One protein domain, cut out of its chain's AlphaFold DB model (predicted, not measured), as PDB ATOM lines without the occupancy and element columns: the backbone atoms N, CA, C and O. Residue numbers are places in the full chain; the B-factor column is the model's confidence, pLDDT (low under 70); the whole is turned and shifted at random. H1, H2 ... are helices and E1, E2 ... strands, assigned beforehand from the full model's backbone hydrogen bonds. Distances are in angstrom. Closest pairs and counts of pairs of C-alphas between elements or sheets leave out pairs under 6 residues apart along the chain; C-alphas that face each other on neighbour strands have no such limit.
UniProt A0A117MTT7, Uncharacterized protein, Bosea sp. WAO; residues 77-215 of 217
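AT A GLANCE: This is residues 77 to 215 of the 217 residues of an uncharacterized protein of Bosea sp. WAO (UniProt A0A117MTT7). A strongly twisted five-stranded sheet has its two long helices, H1 and H4, over one face, while no named helix is on the other face; a long link between E4 and E5 reaches away from this body, and its residues 186 to 192 stick out. The 139 printed residues hold four named helices and five named strands in the order H1 H2 E1 E2 E3 H3 H4 E4 E5. The sheet's order is E2 E1 E3 E5 E4, antiparallel from E1 through E4, with E2 meeting E1 only at a point. The class is mixed, with 65 residues, under half, in named elements; the whole is compact, with a radius of gyration of the C-alphas of 15.8 A, and elongated, spanning 46 by 29 by 28 A.

HOW THE PARTS SIT: H1, residues 77 to 90, is on the sheet at a height of 9.6 A and runs along E3, residues 123 to 127, at 19 degrees on the local plane. H2, residues 97 to 100, is only just not on the sheet, with 4 pairs of C-alphas within 10 A. E1, residues 102 to 106, is antiparallel to E3, with N 105 and O 124 2.7 A apart. E2, residues 109 to 111, meets E1 only at a point, C-alphas 110 and 105 facing each other at 4.5 A. E3 is antiparallel to E5, residues 207 to 214, with N 212 and O 123 2.8 A apart. H3, residues 132 to 136, is on the same face as H1, and its closest C-alphas to E5 are those of Arg 133 and Tyr 207, 5.7 A apart. H4, residues 148 to 160, is on that face too, over E5 and E4, residues 164 to 171, at a height of 8.9 A. H4 touches H1, the closest C-alphas being those of Glu 86 and Val 152, 6.1 A apart; they run opposite ways at 37 degrees, only just a steep tilt. E4 and E5 form an antiparallel hairpin, with N 167 and O 211 2.8 A apart, and E4 bends by 58 degrees at residue 168. In H1, H3 and H4 every O i to N i+4 pair is within hydrogen-bond range; H2 is too short for one.

IN THESE COORDINATES: H1 begins at C-alpha 77 (41.932, 14.860, -18.516) and is 20.1 A long. H4 measures 18.1 A, E4 19.1 A and E5 22.0 A; E5 ends at C-alpha 214 (40.461, 15.605, -30.485).

THE WHOLE: The C-alphas of Glu 116 and Pro 189, the two farthest apart, are 50.6 A apart. The printed part has no cut. The links E2 to E3, H3 to H4 and E4 to E5 are long. Residues 181 to 195 and residue 198 have pLDDT under 70.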
ATOM      1  N   GLN A  77      42.214  14.831 -19.955       89.88
ATOM      2  CA  GLN A  77      41.932  14.860 -18.516       89.88
ATOM      3  C   GLN A  77      40.773  15.805 -18.132       89.88
ATOM      4  O   GLN A  77      39.796  15.321 -17.551       89.88
ATOM      5  N   PRO A  78      40.789  17.115 -18.466       90.69
ATOM      6  CA  PRO A  78      39.684  18.007 -18.109       90.69
ATOM      7  C   PRO A  78      38.363  17.627 -18.796       90.69
ATOM      8  O   PRO A  78      37.297  17.737 -18.183       90.69
ATOM      9  N   ILE A  79      38.410  17.127 -20.035       93.75
ATOM     10  CA  ILE A  79      37.213  16.688 -20.769       93.75
ATOM     11  C   ILE A  79      36.598  15.446 -20.113       93.75
ATOM     12  O   ILE A  79      35.381  15.390 -19.908       93.75
ATOM     13  N   LEU A  80      37.417  14.456 -19.752       95.38
ATOM     14  CA  LEU A  80      36.974  13.220 -19.109       95.38
ATOM     15  C   LEU A  80      36.455  13.474 -17.698       95.38
ATOM     16  O   LEU A  80      35.384  12.971 -17.357       95.38
ATOM     17  N   ALA A  81      37.147  14.301 -16.911       93.88
ATOM     18  CA  ALA A  81      36.698  14.698 -15.580       93.88
ATOM     19  C   ALA A  81      35.313  15.359 -15.633       93.88
ATOM     20  O   ALA A  81      34.398  14.956 -14.912       93.88
ATOM     21  N   PHE A  82      35.118  16.311 -16.550       95.75
ATOM     22  CA  PHE A  82      33.818  16.946 -16.760       95.75
ATOM     23  C   PHE A  82      32.749  15.945 -17.220       95.75
ATOM     24  O   PHE A  82      31.631  15.945 -16.705       95.75
ATOM     25  N   THR A  83      33.084  15.068 -18.168       96.94
ATOM     26  CA  THR A  83      32.152  14.066 -18.710       96.94
ATOM     27  C   THR A  83      31.670  13.104 -17.626       96.94
ATOM     28  O   THR A  83      30.467  12.869 -17.502       96.94
ATOM     29  N   LEU A  84      32.588  12.571 -16.815       96.38
ATOM     30  CA  LEU A  84      32.269  11.655 -15.720       96.38
ATOM     31  C   LEU A  84      31.437  12.343 -14.632       96.38
ATOM     32  O   LEU A  84      30.447  11.765 -14.186       96.38
ATOM     33  N   ALA A  85      31.760  13.589 -14.272       96.12
ATOM     34  CA  ALA A  85      30.971  14.364 -13.314       96.12
ATOM     35  C   ALA A  85      29.535  14.617 -13.817       96.12
ATOM     36  O   ALA A  85      28.556  14.439 -13.084       96.12
ATOM     37  N   GLU A  86      29.378  14.980 -15.094       96.50
ATOM     38  CA  GLU A  86      28.064  15.206 -15.701       96.50
ATOM     39  C   GLU A  86      27.243  13.910 -15.825       96.50
ATOM     40  O   GLU A  86      26.012  13.958 -15.680       96.50
ATOM     41  N   LEU A  87      27.902  12.766 -16.061       95.62
ATOM     42  CA  LEU A  87      27.288  11.435 -16.027       95.62
ATOM     43  C   LEU A  87      26.839  11.073 -14.614       95.62
ATOM     44  O   LEU A  87      25.697  10.652 -14.437       95.62
ATOM     45  N   GLU A  88      27.685  11.262 -13.605       94.06
ATOM     46  CA  GLU A  88      27.354  10.963 -12.211       94.06
ATOM     47  C   GLU A  88      26.132  11.765 -11.736       94.06
ATOM     48  O   GLU A  88      25.224  11.225 -11.097       94.06
ATOM     49  N   LYS A  89      26.058  13.046 -12.111       92.88
ATOM     50  CA  LYS A  89      24.939  13.938 -11.778       92.88
ATOM     51  C   LYS A  89      23.599  13.477 -12.359       92.88
ATOM     52  O   LYS A  89      22.565  13.663 -11.723       92.88
ATOM     53  N   ARG A  90      23.598  12.902 -13.566       90.94
ATOM     54  CA  ARG A  90      22.376  12.508 -14.305       90.94
ATOM     55  C   ARG A  90      22.016  11.040 -14.171       90.94
ATOM     56  O   ARG A  90      20.974  10.601 -14.655       90.94
ATOM     57  N   SER A  91      22.879  10.265 -13.542       91.69
ATOM     58  CA  SER A  91      22.704   8.829 -13.463       91.69
ATOM     59  C   SER A  91      21.784   8.417 -12.321       91.69
ATOM     60  O   SER A  91      21.793   9.031 -11.252       91.69
ATOM     61  N   PRO A  92      20.996   7.348 -12.507       89.50
ATOM     62  CA  PRO A  92      20.135   6.839 -11.456       89.50
ATOM     63  C   PRO A  92      20.958   6.267 -10.295       89.50
ATOM     64  O   PRO A  92      21.813   5.402 -10.481       89.50
ATOM     65  N   ARG A  93      20.639   6.703  -9.071       87.88
ATOM     66  CA  ARG A  93      21.368   6.352  -7.835       87.88
ATOM     67  C   ARG A  93      20.788   5.168  -7.049       87.88
ATOM     68  O   ARG A  93      21.140   4.986  -5.896       87.88
ATOM     69  N   ARG A  94      19.905   4.350  -7.639       84.62
ATOM     70  CA  ARG A  94      19.159   3.316  -6.886       84.62
ATOM     71  C   ARG A  94      20.065   2.330  -6.128       84.62
ATOM     72  O   ARG A  94      19.877   2.165  -4.933       84.62
ATOM     73  N   SER A  95      20.993   1.671  -6.822       84.69
ATOM     74  CA  SER A  95      22.015   0.797  -6.216       84.69
ATOM     75  C   SER A  95      23.434   1.355  -6.348       84.69
ATOM     76  O   SER A  95      24.347   0.857  -5.709       84.69
ATOM     77  N   GLY A  96      23.633   2.379  -7.187       88.62
ATOM     78  CA  GLY A  96      24.959   2.898  -7.542       88.62
ATOM     79  C   GLY A  96      25.639   2.156  -8.698       88.62
ATOM     80  O   GLY A  96      26.472   2.752  -9.374       88.62
ATOM     81  N   ASP A  97      25.216   0.928  -9.022       91.19
ATOM     82  CA  ASP A  97      25.855   0.087 -10.053       91.19
ATOM     83  C   ASP A  97      25.959   0.772 -11.418       91.19
ATOM     84  O   ASP A  97      26.957   0.632 -12.114       91.19
ATOM     85  N   TYR A  98      24.936   1.538 -11.812       92.06
ATOM     86  CA  TYR A  98      24.966   2.252 -13.089       92.06
ATOM     87  C   TYR A  98      26.076   3.310 -13.120       92.06
ATOM     88  O   TYR A  98      26.817   3.384 -14.093       92.06
ATOM     89  N   ILE A  99      26.234   4.073 -12.036       92.88
ATOM     90  CA  ILE A  99      27.286   5.089 -11.902       92.88
ATOM     91  C   ILE A  99      28.664   4.427 -11.910       92.88
ATOM     92  O   ILE A  99      29.539   4.848 -12.660       92.88
ATOM     93  N   ALA A 100      28.828   3.361 -11.123       93.75
ATOM     94  CA  ALA A 100      30.075   2.606 -11.039       93.75
ATOM     95  C   ALA A 100      30.441   1.902 -12.358       93.75
ATOM     96  O   ALA A 100      31.596   1.546 -12.569       93.75
ATOM     97  N   SER A 101      29.471   1.702 -13.255       94.12
ATOM     98  CA  SER A 101      29.686   1.032 -14.539       94.12
ATOM     99  C   SER A 101      30.314   1.904 -15.622       94.12
ATOM    100  O   SER A 101      30.634   1.374 -16.691       94.12
ATOM    101  N   HIS A 102      30.436   3.215 -15.392       95.62
ATOM    102  CA  HIS A 102      31.055   4.122 -16.348       95.62
ATOM    103  C   HIS A 102      32.562   3.913 -16.375       95.62
ATOM    104  O   HIS A 102      33.247   4.114 -15.374       95.62
ATOM    105  N   VAL A 103      33.075   3.548 -17.542       95.19
ATOM    106  CA  VAL A 103      34.505   3.344 -17.764       95.19
ATOM    107  C   VAL A 103      34.978   4.204 -18.922       95.19
ATOM    108  O   VAL A 103      34.237   4.421 -19.883       95.19
ATOM    109  N   VAL A 104      36.215   4.683 -18.821       96.31
ATOM    110  CA  VAL A 104      36.926   5.320 -19.929       96.31
ATOM    111  C   VAL A 104      37.631   4.227 -20.724       96.31
ATOM    112  O   VAL A 104      38.216   3.313 -20.143       96.31
ATOM    113  N   MET A 105      37.574   4.306 -22.045       94.75
ATOM    114  CA  MET A 105      38.254   3.397 -22.954       94.75
ATOM    115  C   MET A 105      39.035   4.178 -24.007       94.75
ATOM    116  O   MET A 105      38.489   5.113 -24.585       94.75
ATOM    117  N   ALA A 106      40.265   3.756 -24.288       92.56
ATOM    118  CA  ALA A 106      41.016   4.144 -25.481       92.56
ATOM    119  C   ALA A 106      41.059   2.918 -26.406       92.56
ATOM    120  O   ALA A 106      41.575   1.858 -26.034       92.56
ATOM    121  N   GLY A 107      40.383   3.001 -27.553       88.06
ATOM    122  CA  GLY A 107      40.110   1.828 -28.387       88.06
ATOM    123  C   GLY A 107      39.378   0.713 -27.619       88.06
ATOM    124  O   GLY A 107      38.203   0.842 -27.277       88.06
ATOM    125  N   SER A 108      40.062  -0.408 -27.359       86.19
ATOM    126  CA  SER A 108      39.503  -1.570 -26.634       86.19
ATOM    127  C   SER A 108      39.979  -1.706 -25.183       86.19
ATOM    128  O   SER A 108      39.496  -2.584 -24.463       86.19
ATOM    129  N   GLN A 109      40.895  -0.843 -24.743       90.44
ATOM    130  CA  GLN A 109      41.511  -0.906 -23.425       90.44
ATOM    131  C   GLN A 109      40.777  -0.000 -22.439       90.44
ATOM    132  O   GLN A 109      40.479   1.151 -22.749       90.44
ATOM    133  N   VAL A 110      40.505  -0.515 -21.237       91.88
ATOM    134  CA  VAL A 110      39.976   0.297 -20.135       91.88
ATOM    135  C   VAL A 110      41.102   1.155 -19.575       91.88
ATOM    136  O   VAL A 110      42.149   0.643 -19.178       91.88
ATOM    137  N   MET A 111      40.855   2.456 -19.528       92.06
ATOM    138  CA  MET A 111      41.784   3.454 -19.030       92.06
ATOM    139  C   MET A 111      41.314   3.982 -17.681       92.06
ATOM    140  O   MET A 111      40.116   4.058 -17.393       92.06
ATOM    141  N   ARG A 112      42.272   4.398 -16.853       88.31
ATOM    142  CA  ARG A 112      41.954   5.268 -15.723       88.31
ATOM    143  C   ARG A 112      41.617   6.665 -16.246       88.31
ATOM    144  O   ARG A 112      42.149   7.084 -17.269       88.31
ATOM    145  N   ALA A 113      40.756   7.394 -15.542       76.19
ATOM    146  CA  ALA A 113      40.357   8.742 -15.955       76.19
ATOM    147  C   ALA A 113      41.508   9.769 -15.902       76.19
ATOM    148  O   ALA A 113      41.452  10.776 -16.600       76.19
ATOM    149  N   ASP A 114      42.530   9.506 -15.083       80.56
ATOM    150  CA  ASP A 114      43.746  10.310 -14.930       80.56
ATOM    151  C   ASP A 114      44.896   9.855 -15.844       80.56
ATOM    152  O   ASP A 114      45.961  10.468 -15.823       80.56
ATOM    153  N   ALA A 115      44.696   8.806 -16.650       84.19
ATOM    154  CA  ALA A 115      45.734   8.288 -17.532       84.19
ATOM    155  C   ALA A 115      46.164   9.331 -18.573       84.19
ATOM    156  O   ALA A 115      45.345  10.091 -19.096       84.19
ATOM    157  N   GLU A 116      47.454   9.326 -18.904       85.56
ATOM    158  CA  GLU A 116      47.985  10.105 -20.016       85.56
ATOM    159  C   GLU A 116      47.543   9.455 -21.326       85.56
ATOM    160  O   GLU A 116      47.904   8.319 -21.634       85.56
ATOM    161  N   ILE A 117      46.700  10.163 -22.073       88.00
ATOM    162  CA  ILE A 117      46.186   9.721 -23.367       88.00
ATOM    163  C   ILE A 117      46.682  10.722 -24.408       88.00
ATOM    164  O   ILE A 117      46.563  11.934 -24.203       88.00
ATOM    165  N   ALA A 118      47.245  10.236 -25.512       85.38
ATOM    166  CA  ALA A 118      47.696  11.093 -26.604       85.38
ATOM    167  C   ALA A 118      46.505  11.781 -27.299       85.38
ATOM    168  O   ALA A 118      45.391  11.254 -27.327       85.38
ATOM    169  N   ALA A 119      46.728  12.966 -27.876       86.56
ATOM    170  CA  ALA A 119      45.662  13.740 -28.519       86.56
ATOM    171  C   ALA A 119      44.999  12.977 -29.686       86.56
ATOM    172  O   ALA A 119      43.781  13.038 -29.842       86.56
ATOM    173  N   GLY A 120      45.778  12.197 -30.444       86.25
ATOM    174  CA  GLY A 120      45.307  11.432 -31.606       86.25
ATOM    175  C   GLY A 120      44.478  10.175 -31.305       86.25
ATOM    176  O   GLY A 120      43.977   9.552 -32.239       86.25
ATOM    177  N   GLU A 121      44.326   9.782 -30.040       89.56
ATOM    178  CA  GLU A 121      43.581   8.576 -29.656       89.56
ATOM    179  C   GLU A 121      42.058   8.789 -29.678       89.56
ATOM    180  O   GLU A 121      41.553   9.825 -29.238       89.56
ATOM    181  N   GLU A 122      41.300   7.772 -30.114       93.69
ATOM    182  CA  GLU A 122      39.840   7.758 -29.939       93.69
ATOM    183  C   GLU A 122      39.503   7.312 -28.514       93.69
ATOM    184  O   GLU A 122      39.739   6.163 -28.120       93.69
ATOM    185  N   VAL A 123      38.883   8.212 -27.751       95.56
ATOM    186  CA  VAL A 123      38.491   7.957 -26.364       95.56
ATOM    187  C   VAL A 123      36.982   7.827 -26.268       95.56
ATOM    188  O   VAL A 123      36.225   8.625 -26.817       95.56
ATOM    189  N   SER A 124      36.506   6.836 -25.525       96.50
ATOM    190  CA  SER A 124      35.085   6.665 -25.252       96.50
ATOM    191  C   SER A 124      34.798   6.497 -23.769       96.50
ATOM    192  O   SER A 124      35.567   5.889 -23.033       96.50
ATOM    193  N   VAL A 125      33.669   7.036 -23.319       97.25
ATOM    194  CA  VAL A 125      33.108   6.742 -21.996       97.25
ATOM    195  C   VAL A 125      31.887   5.865 -22.205       97.25
ATOM    196  O   VAL A 125      31.002   6.238 -22.976       97.25
ATOM    197  N   VAL A 126      31.838   4.704 -21.549       96.69
ATOM    198  CA  VAL A 126      30.829   3.658 -21.785       96.69
ATOM    199  C   VAL A 126      30.214   3.199 -20.466       96.69
ATOM    200  O   VAL A 126      30.934   2.992 -19.496       96.69
ATOM    201  N   ALA A 127      28.895   2.986 -20.426       95.50
ATOM    202  CA  ALA A 127      28.248   2.273 -19.318       95.50
ATOM    203  C   ALA A 127      28.260   0.763 -19.584       95.50
ATOM    204  O   ALA A 127      27.620   0.302 -20.527       95.50
ATOM    205  N   THR A 128      28.950  -0.015 -18.753       94.00
ATOM    206  CA  THR A 128      29.201  -1.453 -18.992       94.00
ATOM    207  C   THR A 128      28.088  -2.389 -18.510       94.00
ATOM    208  O   THR A 128      28.079  -3.578 -18.845       94.00
ATOM    209  N   VAL A 129      27.104  -1.885 -17.758       92.62
ATOM    210  CA  VAL A 129      26.000  -2.719 -17.256       92.62
ATOM    211  C   VAL A 129      25.026  -3.123 -18.374       92.62
ATOM    212  O   VAL A 129      24.618  -2.280 -19.178       92.62
ATOM    213  N   PRO A 130      24.555  -4.389 -18.428       88.44
ATOM    214  CA  PRO A 130      23.725  -4.885 -19.536       88.44
ATOM    215  C   PRO A 130      22.393  -4.148 -19.729       88.44
ATOM    216  O   PRO A 130      21.820  -4.145 -20.819       88.44
ATOM    217  N   TYR A 131      21.864  -3.534 -18.667       89.00
ATOM    218  CA  TYR A 131      20.615  -2.777 -18.715       89.00
ATOM    219  C   TYR A 131      20.809  -1.308 -19.120       89.00
ATOM    220  O   TYR A 131      19.810  -0.607 -19.293       89.00
ATOM    221  N   ALA A 132      22.046  -0.836 -19.331       92.12
ATOM    222  CA  ALA A 132      22.313   0.561 -19.666       92.12
ATOM    223  C   ALA A 132      21.592   1.007 -20.942       92.12
ATOM    224  O   ALA A 132      20.967   2.063 -20.974       92.12
ATOM    225  N   ARG A 133      21.558   0.138 -21.960       90.38
ATOM    226  CA  ARG A 133      20.800   0.373 -23.196       90.38
ATOM    227  C   ARG A 133      19.315   0.638 -22.939       90.38
ATOM    228  O   ARG A 133      18.722   1.475 -23.615       90.38
ATOM    229  N   LYS A 134      18.702  -0.077 -21.989       87.56
ATOM    230  CA  LYS A 134      17.274   0.087 -21.674       87.56
ATOM    231  C   LYS A 134      16.995   1.426 -21.005       87.56
ATOM    232  O   LYS A 134      15.952   2.005 -21.290       87.56
ATOM    233  N   ILE A 135      17.906   1.889 -20.150       89.19
ATOM    234  CA  ILE A 135      17.830   3.216 -19.528       89.19
ATOM    235  C   ILE A 135      17.974   4.292 -20.605       89.19
ATOM    236  O   ILE A 135      17.096   5.136 -20.744       89.19
ATOM    237  N   GLU A 136      19.019   4.203 -21.433       91.38
ATOM    238  CA  GLU A 136      19.277   5.180 -22.497       91.38
ATOM    239  C   GLU A 136      18.113   5.276 -23.497       91.38
ATOM    240  O   GLU A 136      17.726   6.366 -23.895       91.38
ATOM    241  N   SER A 137      17.524   4.138 -23.877       86.00
ATOM    242  CA  SER A 137      16.431   4.072 -24.861       86.00
ATOM    243  C   SER A 137      15.026   4.279 -24.267       86.00
ATOM    244  O   SER A 137      14.044   4.070 -24.977       86.00
ATOM    245  N   GLY A 138      14.897   4.569 -22.967       83.38
ATOM    246  CA  GLY A 138      13.596   4.779 -22.311       83.38
ATOM    247  C   GLY A 138      12.754   3.511 -22.077       83.38
ATOM    248  O   GLY A 138      11.609   3.582 -21.626       83.38
ATOM    249  N   PHE A 139      13.296   2.317 -22.343       82.62
ATOM    250  CA  PHE A 139      12.613   1.035 -22.089       82.62
ATOM    251  C   PHE A 139      12.639   0.609 -20.618       82.62
ATOM    252  O   PHE A 139      11.893  -0.290 -20.224       82.62
ATOM    253  N   GLN A 140      13.486   1.233 -19.806       82.56
ATOM    254  CA  GLN A 140      13.502   1.084 -18.360       82.56
ATOM    255  C   GLN A 140      13.362   2.465 -17.731       82.56
ATOM    256  O   GLN A 140      14.278   3.277 -17.805       82.56
ATOM    257  N   ARG A 141      12.212   2.717 -17.098       78.62
ATOM    258  CA  ARG A 141      11.970   3.973 -16.387       78.62
ATOM    259  C   ARG A 141      12.860   4.044 -15.152       78.62
ATOM    260  O   ARG A 141      12.849   3.133 -14.325       78.62
ATOM    261  N   VAL A 142      13.601   5.136 -15.031       81.06
ATOM    262  CA  VAL A 142      14.405   5.477 -13.856       81.06
ATOM    263  C   VAL A 142      14.075   6.899 -13.406       81.06
ATOM    264  O   VAL A 142      13.447   7.657 -14.142       81.06
ATOM    265  N   SER A 143      14.476   7.257 -12.188       78.62
ATOM    266  CA  SER A 143      14.160   8.556 -11.583       78.62
ATOM    267  C   SER A 143      14.761   9.752 -12.323       78.62
ATOM    268  O   SER A 143      14.234  10.852 -12.214       78.62
ATOM    269  N   THR A 144      15.850   9.553 -13.066       76.19
ATOM    270  CA  THR A 144      16.594  10.627 -13.736       76.19
ATOM    271  C   THR A 144      16.188  10.861 -15.193       76.19
ATOM    272  O   THR A 144      16.786  11.701 -15.857       76.19
ATOM    273  N   GLY A 145      15.157  10.165 -15.683       77.31
ATOM    274  CA  GLY A 145      14.701  10.268 -17.070       77.31
ATOM    275  C   GLY A 145      15.377   9.267 -18.010       77.31
ATOM    276  O   GLY A 145      15.847   8.211 -17.588       77.31
ATOM    277  N   GLU A 146      15.362   9.580 -19.302       81.25
ATOM    278  CA  GLU A 146      15.951   8.780 -20.384       81.25
ATOM    279  C   GLU A 146      17.121   9.529 -21.042       81.25
ATOM    280  O   GLU A 146      17.391  10.676 -20.698       81.25
ATOM    281  N   ALA A 147      17.820   8.884 -21.981       88.75
ATOM    282  CA  ALA A 147      18.845   9.521 -22.815       88.75
ATOM    283  C   ALA A 147      20.043  10.165 -22.067       88.75
ATOM    284  O   ALA A 147      20.615  11.158 -22.523       88.75
ATOM    285  N   VAL A 148      20.453   9.592 -20.925       92.31
ATOM    286  CA  VAL A 148      21.545  10.098 -20.066       92.31
ATOM    287  C   VAL A 148      22.821  10.411 -20.859       92.31
ATOM    288  O   VAL A 148      23.402  11.486 -20.696       92.31
ATOM    289  N   PHE A 149      23.259   9.510 -21.740       96.38
ATOM    290  CA  PHE A 149      24.494   9.688 -22.510       96.38
ATOM    291  C   PHE A 149      24.342  10.751 -23.599       96.38
ATOM    292  O   PHE A 149      25.270  11.526 -23.832       96.38
ATOM    293  N   GLN A 150      23.183  10.840 -24.253       95.44
ATOM    294  CA  GLN A 150      22.923  11.902 -25.228       95.44
ATOM    295  C   GLN A 150      22.864  13.289 -24.580       95.44
ATOM    296  O   GLN A 150      23.340  14.266 -25.165       95.44
ATOM    297  N   ASP A 151      22.324  13.389 -23.372       94.81
ATOM    298  CA  ASP A 151      22.269  14.637 -22.612       94.81
ATOM    299  C   ASP A 151      23.659  15.105 -22.204       94.81
ATOM    300  O   ASP A 151      24.007  16.272 -22.414       94.81
ATOM    301  N   VAL A 152      24.485  14.190 -21.691       96.75
ATOM    302  CA  VAL A 152      25.878  14.506 -21.368       96.75
ATOM    303  C   VAL A 152      26.665  14.838 -22.633       96.75
ATOM    304  O   VAL A 152      27.347  15.858 -22.648       96.75
ATOM    305  N   ARG A 153      26.493  14.096 -23.738       97.25
ATOM    306  CA  ARG A 153      27.105  14.430 -25.039       97.25
ATOM    307  C   ARG A 153      26.830  15.880 -25.434       97.25
ATOM    308  O   ARG A 153      27.735  16.579 -25.870       97.25
ATOM    309  N   ARG A 154      25.584  16.353 -25.289       96.81
ATOM    310  CA  ARG A 154      25.214  17.746 -25.595       96.81
ATOM    311  C   ARG A 154      25.941  18.751 -24.697       96.81
ATOM    312  O   ARG A 154      26.347  19.800 -25.188       96.81
ATOM    313  N   LYS A 155      26.132  18.437 -23.414       97.06
ATOM    314  CA  LYS A 155      26.868  19.295 -22.471       97.06
ATOM    315  C   LYS A 155      28.361  19.335 -22.764       97.06
ATOM    316  O   LYS A 155      28.913  20.426 -22.851       97.06
ATOM    317  N   VAL A 156      28.981  18.182 -23.005       96.62
ATOM    318  CA  VAL A 156      30.395  18.101 -23.399       96.62
ATOM    319  C   VAL A 156      30.615  18.847 -24.717       96.62
ATOM    320  O   VAL A 156      31.502  19.686 -24.795       96.62
ATOM    321  N   GLN A 157      29.752  18.643 -25.719       96.12
ATOM    322  CA  GLN A 157      29.827  19.366 -26.993       96.12
ATOM    323  C   GLN A 157      29.683  20.885 -26.815       96.12
ATOM    324  O   GLN A 157      30.367  21.645 -27.495       96.12
ATOM    325  N   SER A 158      28.806  21.341 -25.916       95.06
ATOM    326  CA  SER A 158      28.633  22.770 -25.632       95.06
ATOM    327  C   SER A 158      29.861  23.389 -24.966       95.06
ATOM    328  O   SER A 158      30.164  24.546 -25.238       95.06
ATOM    329  N   GLN A 159      30.535  22.645 -24.086       94.00
ATOM    330  CA  GLN A 159      31.670  23.139 -23.307       94.00
ATOM    331  C   GLN A 159      32.989  23.040 -24.087       94.00
ATOM    332  O   GLN A 159      33.777  23.979 -24.099       94.00
ATOM    333  N   PHE A 160      33.214  21.914 -24.766       93.88
ATOM    334  CA  PHE A 160      34.501  21.549 -25.365       93.88
ATOM    335  C   PHE A 160      34.447  21.366 -26.883       93.88
ATOM    336  O   PHE A 160      35.448  21.005 -27.490       93.88
ATOM    337  N   GLY A 161      33.322  21.656 -27.544       89.88
ATOM    338  CA  GLY A 161      33.140  21.399 -28.977       89.88
ATOM    339  C   GLY A 161      34.104  22.125 -29.922       89.88
ATOM    340  O   GLY A 161      34.111  21.833 -31.119       89.88
ATOM    341  N   ARG A 162      34.907  23.070 -29.414       89.06
ATOM    342  CA  ARG A 162      36.033  23.674 -30.142       89.06
ATOM    343  C   ARG A 162      37.262  22.758 -30.191       89.06
ATOM    344  O   ARG A 162      37.902  22.724 -31.228       89.06
ATOM    345  N   ALA A 163      37.533  22.010 -29.121       87.44
ATOM    346  CA  ALA A 163      38.706  21.144 -28.978       87.44
ATOM    347  C   ALA A 163      38.432  19.676 -29.347       87.44
ATOM    348  O   ALA A 163      39.326  18.978 -29.805       87.44
ATOM    349  N   VAL A 164      37.195  19.197 -29.178       92.88
ATOM    350  CA  VAL A 164      36.850  17.777 -29.357       92.88
ATOM    351  C   VAL A 164      35.613  17.604 -30.243       92.88
ATOM    352  O   VAL A 164      34.672  18.406 -30.207       92.88
ATOM    353  N   ASP A 165      35.607  16.560 -31.069       94.56
ATOM    354  CA  ASP A 165      34.412  16.048 -31.740       94.56
ATOM    355  C   ASP A 165      33.743  14.996 -30.853       94.56
ATOM    356  O   ASP A 165      34.362  13.991 -30.509       94.56
ATOM    357  N   VAL A 166      32.482  15.219 -30.472       96.94
ATOM    358  CA  VAL A 166      31.762  14.372 -29.511       96.94
ATOM    359  C   VAL A 166      30.571  13.710 -30.189       96.94
ATOM    360  O   VAL A 166      29.623  14.362 -30.634       96.94
ATOM    361  N   ARG A 167      30.553  12.378 -30.203       97.12
ATOM    362  CA  ARG A 167      29.487  11.576 -30.808       97.12
ATOM    363  C   ARG A 167      28.871  10.636 -29.790       97.12
ATOM    364  O   ARG A 167      29.542  10.078 -28.934       97.12
ATOM    365  N   PHE A 168      27.569  10.422 -29.917       97.06
ATOM    366  CA  PHE A 168      26.903   9.329 -29.219       97.06
ATOM    367  C   PHE A 168      26.905   8.093 -30.119       97.06
ATOM    368  O   PHE A 168      26.547   8.192 -31.296       97.06
ATOM    369  N   ARG A 169      27.289   6.934 -29.578       95.62
ATOM    370  CA  ARG A 169      27.222   5.647 -30.281       95.62
ATOM    371  C   ARG A 169      26.750   4.538 -29.350       95.62
ATOM    372  O   ARG A 169      26.976   4.567 -28.147       95.62
ATOM    373  N   MET A 170      26.120   3.533 -29.949       92.94
ATOM    374  CA  MET A 170      25.897   2.238 -29.316       92.94
ATOM    375  C   MET A 170      27.058   1.320 -29.715       92.94
ATOM    376  O   MET A 170      27.142   0.925 -30.876       92.94
ATOM    377  N   VAL A 171      27.963   1.017 -28.784       92.81
ATOM    378  CA  VAL A 171      29.224   0.298 -29.055       92.81
ATOM    379  C   VAL A 171      29.205  -1.125 -28.510       92.81
ATOM    380  O   VAL A 171      28.465  -1.434 -27.576       92.81
ATOM    381  N   TYR A 172      30.028  -2.002 -29.077       91.25
ATOM    382  CA  TYR A 172      30.322  -3.298 -28.470       91.25
ATOM    383  C   TYR A 172      31.516  -3.153 -27.537       91.25
ATOM    384  O   TYR A 172      32.506  -2.530 -27.908       91.25
ATOM    385  N   ILE A 173      31.439  -3.774 -26.364       89.50
ATOM    386  CA  ILE A 173      32.581  -3.888 -25.456       89.50
ATOM    387  C   ILE A 173      33.141  -5.317 -25.501       89.50
ATOM    388  O   ILE A 173      32.367  -6.270 -25.701       89.50
ATOM    389  N   PRO A 174      34.459  -5.501 -25.309       84.44
ATOM    390  CA  PRO A 174      35.041  -6.820 -25.084       84.44
ATOM    391  C   PRO A 174      34.322  -7.534 -23.934       84.44
ATOM    392  O   PRO A 174      34.003  -6.919 -22.918       84.44
ATOM    393  N   ASN A 175      34.027  -8.826 -24.103       84.06
ATOM    394  CA  ASN A 175      33.297  -9.638 -23.115       84.06
ATOM    395  C   ASN A 175      31.918  -9.076 -22.705       84.06
ATOM    396  O   ASN A 175      31.404  -9.385 -21.630       84.06
ATOM    397  N   GLY A 176      31.296  -8.275 -23.576       84.75
ATOM    398  CA  GLY A 176      29.953  -7.752 -23.367       84.75
ATOM    399  C   GLY A 176      28.885  -8.845 -23.251       84.75
ATOM    400  O   GLY A 176      29.027  -9.971 -23.733       84.75
ATOM    401  N   TYR A 177      27.769  -8.484 -22.629       88.06
ATOM    402  CA  TYR A 177      26.643  -9.371 -22.383       88.06
ATOM    403  C   TYR A 177      26.047  -9.909 -23.687       88.06
ATOM    404  O   TYR A 177      25.759  -9.166 -24.628       88.06
ATOM    405  N   VAL A 178      25.795 -11.216 -23.708       88.25
ATOM    406  CA  VAL A 178      25.068 -11.883 -24.788       88.25
ATOM    407  C   VAL A 178      23.607 -12.019 -24.381       88.25
ATOM    408  O   VAL A 178      23.287 -12.544 -23.313       88.25
ATOM    409  N   LEU A 179      22.703 -11.542 -25.235       84.81
ATOM    410  CA  LEU A 179      21.270 -11.566 -24.967       84.81
ATOM    411  C   LEU A 179      20.761 -13.006 -24.857       84.81
ATOM    412  O   LEU A 179      20.745 -13.747 -25.832       84.81
ATOM    413  N   LYS A 180      20.293 -13.400 -23.672       81.19
ATOM    414  CA  LYS A 180      19.749 -14.751 -23.431       81.19
ATOM    415  C   LYS A 180      18.247 -14.876 -23.723       81.19
ATOM    416  O   LYS A 180      17.739 -15.973 -23.923       81.19
ATOM    417  N   GLY A 181      17.516 -13.761 -23.713       68.12
ATOM    418  CA  GLY A 181      16.052 -13.758 -23.778       68.12
ATOM    419  C   GLY A 181      15.505 -13.814 -25.203       68.12
ATOM    420  O   GLY A 181      15.959 -13.077 -26.074       68.12
ATOM    421  N   ARG A 182      14.464 -14.626 -25.429       62.41
ATOM    422  CA  ARG A 182      13.622 -14.516 -26.629       62.41
ATOM    423  C   ARG A 182      12.704 -13.309 -26.465       62.41
ATOM    424  O   ARG A 182      11.976 -13.214 -25.479       62.41
ATOM    425  N   PHE A 183      12.731 -12.385 -27.418       58.69
ATOM    426  CA  PHE A 183      11.782 -11.278 -27.443       58.69
ATOM    427  C   PHE A 183      10.357 -11.825 -27.522       58.69
ATOM    428  O   PHE A 183      10.008 -12.554 -28.453       58.69
ATOM    429  N   ARG A 184       9.524 -11.454 -26.553       56.72
ATOM    430  CA  ARG A 184       8.075 -11.566 -26.694       56.72
ATOM    431  C   ARG A 184       7.603 -10.283 -27.368       56.72
ATOM    432  O   ARG A 184       7.962  -9.199 -26.916       56.72
ATOM    433  N   ARG A 185       6.868 -10.429 -28.476       54.47
ATOM    434  CA  ARG A 185       6.274  -9.343 -29.273       54.47
ATOM    435  C   ARG A 185       5.806  -8.200 -28.364       54.47
ATOM    436  O   ARG A 185       5.085  -8.445 -27.400       54.47
ATOM    437  N   GLY A 186       6.238  -6.972 -28.650       54.47
ATOM    438  CA  GLY A 186       5.838  -5.807 -27.861       54.47
ATOM    439  C   GLY A 186       4.316  -5.616 -27.864       54.47
ATOM    440  O   GLY A 186       3.675  -5.811 -28.890       54.47
ATOM    441  N   TYR A 187       3.755  -5.204 -26.723       48.53
ATOM    442  CA  TYR A 187       2.319  -4.936 -26.518       48.53
ATOM    443  C   TYR A 187       1.807  -3.666 -27.238       48.53
ATOM    444  O   TYR A 187       0.608  -3.420 -27.299       48.53
ATOM    445  N   LYS A 188       2.695  -2.824 -27.789       55.75
ATOM    446  CA  LYS A 188       2.278  -1.566 -28.428       55.75
ATOM    447  C   LYS A 188       1.743  -1.807 -29.854       55.75
ATOM    448  O   LYS A 188       2.406  -2.517 -30.610       55.75
ATOM    449  N   PRO A 189       0.643  -1.144 -30.267       49.56
ATOM    450  CA  PRO A 189       0.020  -1.315 -31.589       49.56
ATOM    451  C   PRO A 189       0.930  -0.953 -32.779       49.56
ATOM    452  O   PRO A 189       0.704  -1.430 -33.884       49.56
ATOM    453  N   PHE A 190       2.009  -0.195 -32.544       58.69
ATOM    454  CA  PHE A 190       3.029   0.156 -33.546       58.69
ATOM    455  C   PHE A 190       4.425  -0.387 -33.207       58.69
ATOM    456  O   PHE A 190       5.438   0.111 -33.703       58.69
ATOM    457  N   ALA A 191       4.520  -1.383 -32.320       59.09
ATOM    458  CA  ALA A 191       5.792  -2.043 -32.066       59.09
ATOM    459  C   ALA A 191       6.286  -2.702 -33.361       59.09
ATOM    460  O   ALA A 191       5.538  -3.419 -34.025       59.09
ATOM    461  N   ARG A 192       7.556  -2.461 -33.715       58.22
ATOM    462  CA  ARG A 192       8.185  -3.066 -34.896       58.22
ATOM    463  C   ARG A 192       7.925  -4.577 -34.920       58.22
ATOM    464  O   ARG A 192       8.177  -5.271 -33.937       58.22
ATOM    465  N   THR A 193       7.464  -5.086 -36.061       56.94
ATOM    466  CA  THR A 193       7.223  -6.522 -36.295       56.94
ATOM    467  C   THR A 193       8.513  -7.340 -36.331       56.94
ATOM    468  O   THR A 193       8.475  -8.540 -36.074       56.94
ATOM    469  N   LYS A 194       9.660  -6.701 -36.606       60.69
ATOM    470  CA  LYS A 194      10.991  -7.317 -36.578       60.69
ATOM    471  C   LYS A 194      11.901  -6.618 -35.571       60.69
ATOM    472  O   LYS A 194      11.979  -5.390 -35.528       60.69
ATOM    473  N   LEU A 195      12.618  -7.426 -34.799       64.94
ATOM    474  CA  LEU A 195      13.712  -6.982 -33.938       64.94
ATOM    475  C   LEU A 195      14.900  -6.513 -34.768       64.94
ATOM    476  O   LEU A 195      15.196  -7.092 -35.816       64.94
ATOM    477  N   GLN A 196      15.630  -5.527 -34.253       71.06
ATOM    478  CA  GLN A 196      16.962  -5.233 -34.772       71.06
ATOM    479  C   GLN A 196      17.893  -6.421 -34.486       71.06
ATOM    480  O   GLN A 196      17.699  -7.138 -33.501       71.06
ATOM    481  N   ARG A 197      18.886  -6.657 -35.351       71.06
ATOM    482  CA  ARG A 197      19.791  -7.819 -35.245       71.06
ATOM    483  C   ARG A 197      20.495  -7.893 -33.883       71.06
ATOM    484  O   ARG A 197      20.607  -8.965 -33.310       71.06
ATOM    485  N   ASP A 198      20.866  -6.744 -33.338       69.19
ATOM    486  CA  ASP A 198      21.511  -6.547 -32.033       69.19
ATOM    487  C   ASP A 198      20.548  -6.635 -30.827       69.19
ATOM    488  O   ASP A 198      20.957  -6.436 -29.687       69.19
ATOM    489  N   THR A 199      19.265  -6.939 -31.061       70.81
ATOM    490  CA  THR A 199      18.236  -7.141 -30.019       70.81
ATOM    491  C   THR A 199      17.694  -8.576 -29.977       70.81
ATOM    492  O   THR A 199      16.745  -8.866 -29.247       70.81
ATOM    493  N   GLN A 200      18.285  -9.482 -30.763       77.31
ATOM    494  CA  GLN A 200      17.899 -10.893 -30.833       77.31
ATOM    495  C   GLN A 200      18.628 -11.739 -29.782       77.31
ATOM    496  O   GLN A 200      19.735 -11.415 -29.357       77.31
ATOM    497  N   ALA A 201      18.016 -12.856 -29.382       80.50
ATOM    498  CA  ALA A 201      18.678 -13.845 -28.534       80.50
ATOM    499  C   ALA A 201      19.953 -14.368 -29.222       80.50
ATOM    500  O   ALA A 201      19.941 -14.635 -30.421       80.50
ATOM    501  N   GLY A 202      21.043 -14.512 -28.470       82.75
ATOM    502  CA  GLY A 202      22.360 -14.902 -28.974       82.75
ATOM    503  C   GLY A 202      23.198 -13.745 -29.529       82.75
ATOM    504  O   GLY A 202      24.395 -13.922 -29.738       82.75
ATOM    505  N   ALA A 203      22.623 -12.551 -29.720       84.25
ATOM    506  CA  ALA A 203      23.380 -11.385 -30.161       84.25
ATOM    507  C   ALA A 203      24.169 -10.748 -29.005       84.25
ATOM    508  O   ALA A 203      23.711 -10.705 -27.856       84.25
ATOM    509  N   ARG A 204      25.347 -10.201 -29.327       88.12
ATOM    510  CA  ARG A 204      26.086  -9.312 -28.419       88.12
ATOM    511  C   ARG A 204      25.270  -8.037 -28.206       88.12
ATOM    512  O   ARG A 204      24.762  -7.459 -29.163       88.12
ATOM    513  N   THR A 205      25.137  -7.608 -26.956       88.06
ATOM    514  CA  THR A 205      24.515  -6.325 -26.614       88.06
ATOM    515  C   THR A 205      25.447  -5.171 -26.962       88.06
ATOM    516  O   THR A 205      26.666  -5.280 -26.838       88.06
ATOM    517  N   THR A 206      24.849  -4.056 -27.371       92.06
ATOM    518  CA  THR A 206      25.535  -2.770 -27.491       92.06
ATOM    519  C   THR A 206      25.277  -1.903 -26.264       92.06
ATOM    520  O   THR A 206      24.205  -1.962 -25.653       92.06
ATOM    521  N   TYR A 207      26.227  -1.032 -25.971       94.19
ATOM    522  CA  TYR A 207      26.256  -0.186 -24.792       94.19
ATOM    523  C   TYR A 207      26.273   1.285 -25.196       94.19
ATOM    524  O   TYR A 207      26.890   1.619 -26.212       94.19
ATOM    525  N   PRO A 208      25.586   2.163 -24.451       96.06
ATOM    526  CA  PRO A 208      25.630   3.587 -24.728       96.06
ATOM    527  C   PRO A 208      27.030   4.124 -24.428       96.06
ATOM    528  O   PRO A 208      27.600   3.840 -23.372       96.06
ATOM    529  N   ALA A 209      27.564   4.891 -25.372       97.31
ATOM    530  CA  ALA A 209      28.881   5.488 -25.270       97.31
ATOM    531  C   ALA A 209      28.899   6.921 -25.801       97.31
ATOM    532  O   ALA A 209      28.248   7.249 -26.801       97.31
ATOM    533  N   ILE A 210      29.693   7.758 -25.140       97.81
ATOM    534  CA  ILE A 210      30.155   9.037 -25.672       97.81
ATOM    535  C   ILE A 210      31.538   8.771 -26.256       97.81
ATOM    536  O   ILE A 210      32.464   8.477 -25.511       97.81
ATOM    537  N   VAL A 211      31.646   8.828 -27.579       97.19
ATOM    538  CA  VAL A 211      32.891   8.647 -28.332       97.19
ATOM    539  C   VAL A 211      33.426  10.021 -28.701       97.19
ATOM    540  O   VAL A 211      32.674  10.866 -29.191       97.19
ATOM    541  N   MET A 212      34.705  10.244 -28.448       96.31
ATOM    542  CA  MET A 212      35.366  11.531 -28.556       96.31
ATOM    543  C   MET A 212      36.671  11.385 -29.330       96.31
ATOM    544  O   MET A 212      37.416  10.435 -29.117       96.31
ATOM    545  N   ASN A 213      36.956  12.364 -30.182       94.81
ATOM    546  CA  ASN A 213      38.241  12.508 -30.865       94.81
ATOM    547  C   ASN A 213      38.683  13.969 -30.761       94.81
ATOM    548  O   ASN A 213      37.854  14.860 -30.986       94.81
ATOM    549  N   MET A 214      39.950  14.234 -30.430       90.56
ATOM    550  CA  MET A 214      40.461  15.605 -30.485       90.56
ATOM    551  C   MET A 214      40.387  16.114 -31.920       90.56
ATOM    552  O   MET A 214      40.594  15.374 -32.885       90.56
ATOM    553  N   LYS A 215      40.039  17.386 -32.072       86.38
ATOM    554  CA  LYS A 215      40.120  18.040 -33.370       86.38
ATOM    555  C   LYS A 215      41.577  18.386 -33.616       86.38
ATOM    556  O   LYS A 215      42.187  19.037 -32.776       86.38
TER     557      LYS A 215